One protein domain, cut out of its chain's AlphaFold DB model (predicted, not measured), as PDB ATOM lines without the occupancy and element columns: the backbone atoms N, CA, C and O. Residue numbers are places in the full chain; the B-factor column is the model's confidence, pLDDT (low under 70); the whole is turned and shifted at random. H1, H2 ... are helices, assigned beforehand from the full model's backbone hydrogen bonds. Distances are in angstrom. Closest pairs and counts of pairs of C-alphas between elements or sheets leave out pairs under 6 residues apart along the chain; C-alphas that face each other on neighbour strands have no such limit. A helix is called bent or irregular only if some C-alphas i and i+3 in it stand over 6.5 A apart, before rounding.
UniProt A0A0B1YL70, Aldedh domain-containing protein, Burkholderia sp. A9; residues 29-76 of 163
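What this domain is: This is residues 29 to 76 of the 163 residues of the protein "Aldedh domain-containing protein" of Burkholderia sp. A9 (UniProt A0A0B1YL70). This is a wide, open V of two long helices: H1 is one arm, H2 is the other, and residues 50 to 53 form the corner where the chain turns from one to the other. The space between the arms is empty, and the very short H3 sits at the far end of H2 with residue 76 after it, while residues 29 to 31 lead into the far end of H1. The two arms lie nearly in one plane, and the outline is flat, with C-alpha spans of 35 by 32 by 8 A. The printed part has 48 residues with three named helices, in the order H1, H2, H3, and no named strand; the class is all helix, with 39 residues in the named helices. The whole is extended, with a radius of gyration of the C-alphas of 15.0 A.

Where its parts are: Start with the longest helix by residues, H1, residues 32 to 49, Pro 32 to Trp 49. Find C-alpha 32 at (22.864, 22.534, -16.311); from there the helix runs 25.2 A to C-alpha 49 at (22.907, -1.925, -22.387), and you can watch y fall while x ends close to where it began. Read on through Arg 50, Thr 51, Thr 52 and Pro 53 to H2, residues 54 to 70, Met 54 to Glu 70. It begins at C-alpha 54, (26.448, -10.066, -26.423), and runs 24.2 A to C-alpha 70 at (32.926, 4.771, -44.466); here y rises again while z falls. After Arg 71 comes H3, residues 72 to 75, Ser 72 to Trp 75, with C-alpha 75 at (37.899, 12.378, -40.475).

How they stand to each other: Begin again at H1, which touches no helix. H1 and H2 are joined by a tight link of 4 residues, yet they are only just apart, with their closest C-alphas 8.0 A from each other. Compare their N-to-C directions, (-0.01, -0.99, -0.12) for H1 and (0.39, 0.66, -0.65) for H2, to see the chain turn between them. Beyond H2, a tight link of 1 residue, Arg 71, leads to H3, and H2 and H3 meet only through their link. H1 and H3 are apart. No two of these helices form a hairpin. In the backbone atoms of H1 and H2 you will find the O of each residue i within hydrogen-bond range of the N of residue i+4 for every such pair inside the helix. H3, with 4 residues, is too short for such a pair, but its 1 pair of O i and N i+3 is within range. No helix is bent or irregular.

The domain as a whole: Look for the two C-alphas farthest apart at Thr 31 and Ala 55, 36.7 A from each other; the first and last printed C-alphas, those of Phe 29 and Ala 76, are 25.9 A apart. Much of the printed part stands free: residues 31 to 37, of which 32 to 37 belong to H1; residues 39 to 48, which belong to H1; residues 50 to 56, of which 54 to 56 belong to H2; and residues 58 to 76, of which 58 to 70 belong to H2 and 72 to 75 to H3. The printed part runs from residue 29 to residue 76 without a cut, within a full chain of 163 residues, and no link between the helices is long. In the B-factor column the mean pLDDT of the printed part is 88.2, with means of 94 for H1, 91 for H2 and 59 for H3. The model's confidence is low, under 70, at residues 71 to 76, of which 72 to 75 belong to H3.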
ATOM      1  N   PHE A  29      27.779  25.942 -25.085       86.06
ATOM      2  CA  PHE A  29      27.944  25.067 -23.927       86.06
ATOM      3  C   PHE A  29      26.586  24.528 -23.496       86.06
ATOM      4  O   PHE A  29      25.584  25.231 -23.604       86.06
ATOM      5  N   GLN A  30      26.569  23.292 -23.000       88.62
ATOM      6  CA  GLN A  30      25.370  22.729 -22.397       88.62
ATOM      7  C   GLN A  30      24.981  23.527 -21.146       88.62
ATOM      8  O   GLN A  30      25.831  23.894 -20.329       88.62
ATOM      9  N   THR A  31      23.686  23.771 -20.989       90.56
ATOM     10  CA  THR A  31      23.088  24.270 -19.748       90.56
ATOM     11  C   THR A  31      23.086  23.176 -18.673       90.56
ATOM     12  O   THR A  31      23.151  21.991 -19.010       90.56
ATOM     13  N   PRO A  32      22.988  23.529 -17.376       91.31
ATOM     14  CA  PRO A  32      22.864  22.534 -16.311       91.31
ATOM     15  C   PRO A  32      21.729  21.529 -16.557       91.31
ATOM     16  O   PRO A  32      21.950  20.329 -16.442       91.31
ATOM     17  N   ASP A  33      20.561  22.000 -16.998       92.75
ATOM     18  CA  ASP A  33      19.406  21.136 -17.267       92.75
ATOM     19  C   ASP A  33      19.653  20.176 -18.442       92.75
ATOM     20  O   ASP A  33      19.263  19.011 -18.388       92.75
ATOM     21  N   GLU A  34      20.343  20.623 -19.499       91.94
ATOM     22  CA  GLU A  34      20.746  19.744 -20.606       91.94
ATOM     23  C   GLU A  34      21.759  18.690 -20.156       91.94
ATOM     24  O   GLU A  34      21.685  17.543 -20.601       91.94
ATOM     25  N   VAL A  35      22.692  19.056 -19.271       90.88
ATOM     26  CA  VAL A  35      23.645  18.105 -18.689       90.88
ATOM     27  C   VAL A  35      22.902  17.045 -17.884       90.88
ATOM     28  O   VAL A  35      23.119  15.858 -18.129       90.88
ATOM     29  N   GLU A  36      21.997  17.442 -16.988       95.06
ATOM     30  CA  GLU A  36      21.189  16.496 -16.208       95.06
ATOM     31  C   GLU A  36      20.350  15.592 -17.121       95.06
ATOM     32  O   GLU A  36      20.367  14.369 -16.980       95.06
ATOM     33  N   HIS A  37      19.726  16.154 -18.158       93.38
ATOM     34  CA  HIS A  37      18.977  15.370 -19.138       93.38
ATOM     35  C   HIS A  37      19.855  14.348 -19.887       93.38
ATOM     36  O   HIS A  37      19.454  13.198 -20.096       93.38
ATOM     37  N   MET A  38      21.075  14.730 -20.281       92.38
ATOM     38  CA  MET A  38      22.039  13.816 -20.906       92.38
ATOM     39  C   MET A  38      22.491  12.712 -19.941       92.38
ATOM     40  O   MET A  38      22.656  11.561 -20.364       92.38
ATOM     41  N   LEU A  39      22.689  13.042 -18.662       92.69
ATOM     42  CA  LEU A  39      23.057  12.081 -17.623       92.69
ATOM     43  C   LEU A  39      21.933  11.075 -17.373       92.69
ATOM     44  O   LEU A  39      22.207   9.871 -17.348       92.69
ATOM     45  N   ASP A  40      20.684  11.531 -17.289       95.25
ATOM     46  CA  ASP A  40      19.504  10.670 -17.176       95.25
ATOM     47  C   ASP A  40      19.371   9.735 -18.381       95.25
ATOM     48  O   ASP A  40      19.185   8.521 -18.227       95.25
ATOM     49  N   GLY A  41      19.555  10.272 -19.591       94.56
ATOM     50  CA  GLY A  41      19.572   9.485 -20.822       94.56
ATOM     51  C   GLY A  41      20.667   8.413 -20.812       94.56
ATOM     52  O   GLY A  41      20.408   7.247 -21.129       94.56
ATOM     53  N   ASN A  42      21.882   8.767 -20.387       93.56
ATOM     54  CA  ASN A  42      22.994   7.825 -20.271       93.56
ATOM     55  C   ASN A  42      22.745   6.765 -19.181       93.56
ATOM     56  O   ASN A  42      23.040   5.583 -19.381       93.56
ATOM     57  N   ALA A  43      22.158   7.152 -18.047       94.25
ATOM     58  CA  ALA A  43      21.800   6.234 -16.972       94.25
ATOM     59  C   ALA A  43      20.733   5.228 -17.426       94.25
ATOM     60  O   ALA A  43      20.859   4.028 -17.158       94.25
ATOM     61  N   ALA A  44      19.709   5.682 -18.153       94.31
ATOM     62  CA  ALA A  44      18.702   4.814 -18.756       94.31
ATOM     63  C   ALA A  44      19.322   3.869 -19.802       94.31
ATOM     64  O   ALA A  44      19.116   2.652 -19.738       94.31
ATOM     65  N   ALA A  45      20.154   4.399 -20.706       94.75
ATOM     66  CA  ALA A  45      20.849   3.612 -21.723       94.75
ATOM     67  C   ALA A  45      21.773   2.552 -21.105       94.75
ATOM     68  O   ALA A  45      21.796   1.415 -21.568       94.75
ATOM     69  N   SER A  46      22.482   2.875 -20.021       92.94
ATOM     70  CA  SER A  46      23.338   1.930 -19.291       92.94
ATOM     71  C   SER A  46      22.541   0.763 -18.695       92.94
ATOM     72  O   SER A  46      22.934  -0.403 -18.833       92.94
ATOM     73  N   ARG A  47      21.375   1.044 -18.092       95.88
ATOM     74  CA  ARG A  47      20.485   0.005 -17.538       95.88
ATOM     75  C   ARG A  47      19.971  -0.958 -18.605       95.88
ATOM     76  O   ARG A  47      19.800  -2.133 -18.285       95.88
ATOM     77  N   LEU A  48      19.753  -0.477 -19.828       95.56
ATOM     78  CA  LEU A  48      19.382  -1.294 -20.986       95.56
ATOM     79  C   LEU A  48      20.590  -2.055 -21.559       95.56
ATOM     80  O   LEU A  48      20.532  -3.260 -21.808       95.56
ATOM     81  N   TRP A  49      21.715  -1.367 -21.750       95.69
ATOM     82  CA  TRP A  49      22.907  -1.925 -22.387       95.69
ATOM     83  C   TRP A  49      23.516  -3.077 -21.586       95.69
ATOM     84  O   TRP A  49      23.964  -4.077 -22.159       95.69
ATOM     85  N   ARG A  50      23.479  -2.985 -20.247       95.12
ATOM     86  CA  ARG A  50      24.005  -4.035 -19.359       95.12
ATOM     87  C   ARG A  50      23.262  -5.369 -19.504       95.12
ATOM     88  O   ARG A  50      23.871  -6.412 -19.284       95.12
ATOM     89  N   THR A  51      21.981  -5.348 -19.875       97.00
ATOM     90  CA  THR A  51      21.165  -6.558 -20.087       97.00
ATOM     91  C   THR A  51      21.062  -6.956 -21.561       97.00
ATOM     92  O   THR A  51      20.506  -8.006 -21.868       97.00
ATOM     93  N   THR A  52      21.627  -6.165 -22.477       97.19
ATOM     94  CA  THR A  52      21.620  -6.464 -23.916       97.19
ATOM     95  C   THR A  52      22.467  -7.709 -24.212       97.19
ATOM     96  O   THR A  52      23.616  -7.768 -23.763       97.19
ATOM     97  N   PRO A  53      21.982  -8.695 -24.986       98.19
ATOM     98  CA  PRO A  53      22.764  -9.873 -25.348       98.19
ATOM     99  C   PRO A  53      24.077  -9.528 -26.062       98.19
ATOM    100  O   PRO A  53      24.158  -8.591 -26.858       98.19
ATOM    101  N   MET A  54      25.127 -10.324 -25.831       96.75
ATOM    102  CA  MET A  54      26.448 -10.066 -26.423       96.75
ATOM    103  C   MET A  54      26.403 -10.000 -27.957       96.75
ATOM    104  O   MET A  54      27.065  -9.147 -28.546       96.75
ATOM    105  N   ALA A  55      25.595 -10.848 -28.602       97.44
ATOM    106  CA  ALA A  55      25.438 -10.856 -30.057       97.44
ATOM    107  C   ALA A  55      24.944  -9.502 -30.600       97.44
ATOM    108  O   ALA A  55      25.483  -8.990 -31.583       97.44
ATOM    109  N   GLU A  56      23.983  -8.875 -29.920       97.19
ATOM    110  CA  GLU A  56      23.437  -7.568 -30.295       97.19
ATOM    111  C   GLU A  56      24.429  -6.428 -30.034       97.19
ATOM    112  O   GLU A  56      24.563  -5.509 -30.853       97.19
ATOM    113  N   ARG A  57      25.198  -6.510 -28.940       96.88
ATOM    114  CA  ARG A  57      26.284  -5.553 -28.677       96.88
ATOM    115  C   ARG A  57      27.355  -5.618 -29.761       96.88
ATOM    116  O   ARG A  57      27.754  -4.585 -30.301       96.88
ATOM    117  N   VAL A  58      27.771  -6.826 -30.143       96.00
ATOM    118  CA  VAL A  58      28.733  -7.055 -31.233       96.00
ATOM    119  C   VAL A  58      28.192  -6.526 -32.561       96.00
ATOM    120  O   VAL A  58      28.917  -5.836 -33.279       96.00
ATOM    121  N   ALA A  59      26.923  -6.787 -32.887       96.75
ATOM    122  CA  ALA A  59      26.293  -6.255 -34.094       96.75
ATOM    123  C   ALA A  59      26.293  -4.716 -34.108       96.75
ATOM    124  O   ALA A  59      26.600  -4.096 -35.129       96.75
ATOM    125  N   THR A  60      26.029  -4.084 -32.964       95.75
ATOM    126  CA  THR A  60      26.079  -2.624 -32.813       95.75
ATOM    127  C   THR A  60      27.485  -2.070 -33.022       95.75
ATOM    128  O   THR A  60      27.650  -1.158 -33.834       95.75
ATOM    129  N   TYR A  61      28.512  -2.662 -32.407       93.00
ATOM    130  CA  TYR A  61      29.899  -2.251 -32.644       93.00
ATOM    131  C   TYR A  61      30.350  -2.473 -34.090       93.00
ATOM    132  O   TYR A  61      31.081  -1.644 -34.633       93.00
ATOM    133  N   ARG A  62      29.890  -3.539 -34.756       95.94
ATOM    134  CA  ARG A  62      30.163  -3.759 -36.186       95.94
ATOM    135  C   ARG A  62      29.544  -2.669 -37.058       95.94
ATOM    136  O   ARG A  62      30.226  -2.165 -37.948       95.94
ATOM    137  N   ARG A  63      28.300  -2.260 -36.782       96.75
ATOM    138  CA  ARG A  63      27.646  -1.140 -37.486       96.75
ATOM    139  C   ARG A  63      28.375   0.181 -37.249       96.75
ATOM    140  O   ARG A  63      28.650   0.886 -38.215       96.75
ATOM    141  N   LEU A  64      28.734   0.483 -35.998       91.31
ATOM    142  CA  LEU A  64      29.539   1.661 -35.665       91.31
ATOM    143  C   LEU A  64      30.858   1.638 -36.444       91.31
ATOM    144  O   LEU A  64      31.156   2.574 -37.172       91.31
ATOM    145  N   SER A  65      31.602   0.534 -36.372       81.06
ATOM    146  CA  SER A  65      32.868   0.355 -37.087       81.06
ATOM    147  C   SER A  65      32.726   0.545 -38.601       81.06
ATOM    148  O   SER A  65      33.566   1.210 -39.205       81.06
ATOM    149  N   ALA A  66      31.662   0.021 -39.217       90.38
ATOM    150  CA  ALA A  66      31.390   0.221 -40.639       90.38
ATOM    151  C   ALA A  66      31.188   1.707 -40.978       90.38
ATOM    152  O   ALA A  66      31.820   2.204 -41.907       90.38
ATOM    153  N   ARG A  67      30.396   2.435 -40.179       84.19
ATOM    154  CA  ARG A  67      30.195   3.886 -40.353       84.19
ATOM    155  C   ARG A  67      31.468   4.689 -40.121       84.19
ATOM    156  O   ARG A  67      31.719   5.646 -40.851       84.19
ATOM    157  N   LEU A  68      32.287   4.290 -39.145       75.81
ATOM    158  CA  LEU A  68      33.561   4.957 -38.901       75.81
ATOM    159  C   LEU A  68      34.527   4.771 -40.085       75.81
ATOM    160  O   LEU A  68      35.221   5.708 -40.468       75.81
ATOM    161  N   ARG A  69      34.552   3.578 -40.696       74.69
ATOM    162  CA  ARG A  69      35.373   3.295 -41.885       74.69
ATOM    163  C   ARG A  69      34.873   4.021 -43.129       74.69
ATOM    164  O   ARG A  69      35.688   4.595 -43.842       74.69
ATOM    165  N   GLU A  70      33.563   4.043 -43.357       80.19
ATOM    166  CA  GLU A  70      32.926   4.771 -44.466       80.19
ATOM    167  C   GLU A  70      33.317   6.257 -44.474       80.19
ATOM    168  O   GLU A  70      33.543   6.838 -45.529       80.19
ATOM    169  N   ARG A  71      33.460   6.862 -43.288       68.06
ATOM    170  CA  ARG A  71      33.813   8.281 -43.121       68.06
ATOM    171  C   ARG A  71      35.285   8.527 -42.801       68.06
ATOM    172  O   ARG A  71      35.674   9.667 -42.553       68.06
ATOM    173  N   SER A  72      36.112   7.483 -42.837       62.88
ATOM    174  CA  SER A  72      37.518   7.562 -42.437       62.88
ATOM    175  C   SER A  72      38.306   8.599 -43.236       62.88
ATOM    176  O   SER A  72      39.069   9.332 -42.630       62.88
ATOM    177  N   GLY A  73      38.070   8.746 -44.544       57.19
ATOM    178  CA  GLY A  73      38.744   9.763 -45.365       57.19
ATOM    179  C   GLY A  73      38.352  11.212 -45.042       57.19
ATOM    180  O   GLY A  73      39.162  12.111 -45.210       57.19
ATOM    181  N   ALA A  74      37.138  11.451 -44.539       56.09
ATOM    182  CA  ALA A  74      36.702  12.788 -44.126       56.09
ATOM    183  C   ALA A  74      37.209  13.160 -42.720       56.09
ATOM    184  O   ALA A  74      37.363  14.336 -42.404       56.09
ATOM    185  N   TRP A  75      37.440  12.166 -41.856       58.22
ATOM    186  CA  TRP A  75      37.899  12.378 -40.475       58.22
ATOM    187  C   TRP A  75      39.403  12.294 -40.318       58.22
ATOM    188  O   TRP A  75      39.998  12.959 -39.477       58.22
ATOM    189  N   ALA A  76      40.020  11.479 -41.151       52.84
ATOM    190  CA  ALA A  76      41.433  11.479 -41.372       52.84
ATOM    191  C   ALA A  76      41.684  12.442 -42.535       52.84
ATOM    192  O   ALA A  76      42.079  12.020 -43.602       52.84
TER     193      ALA A  76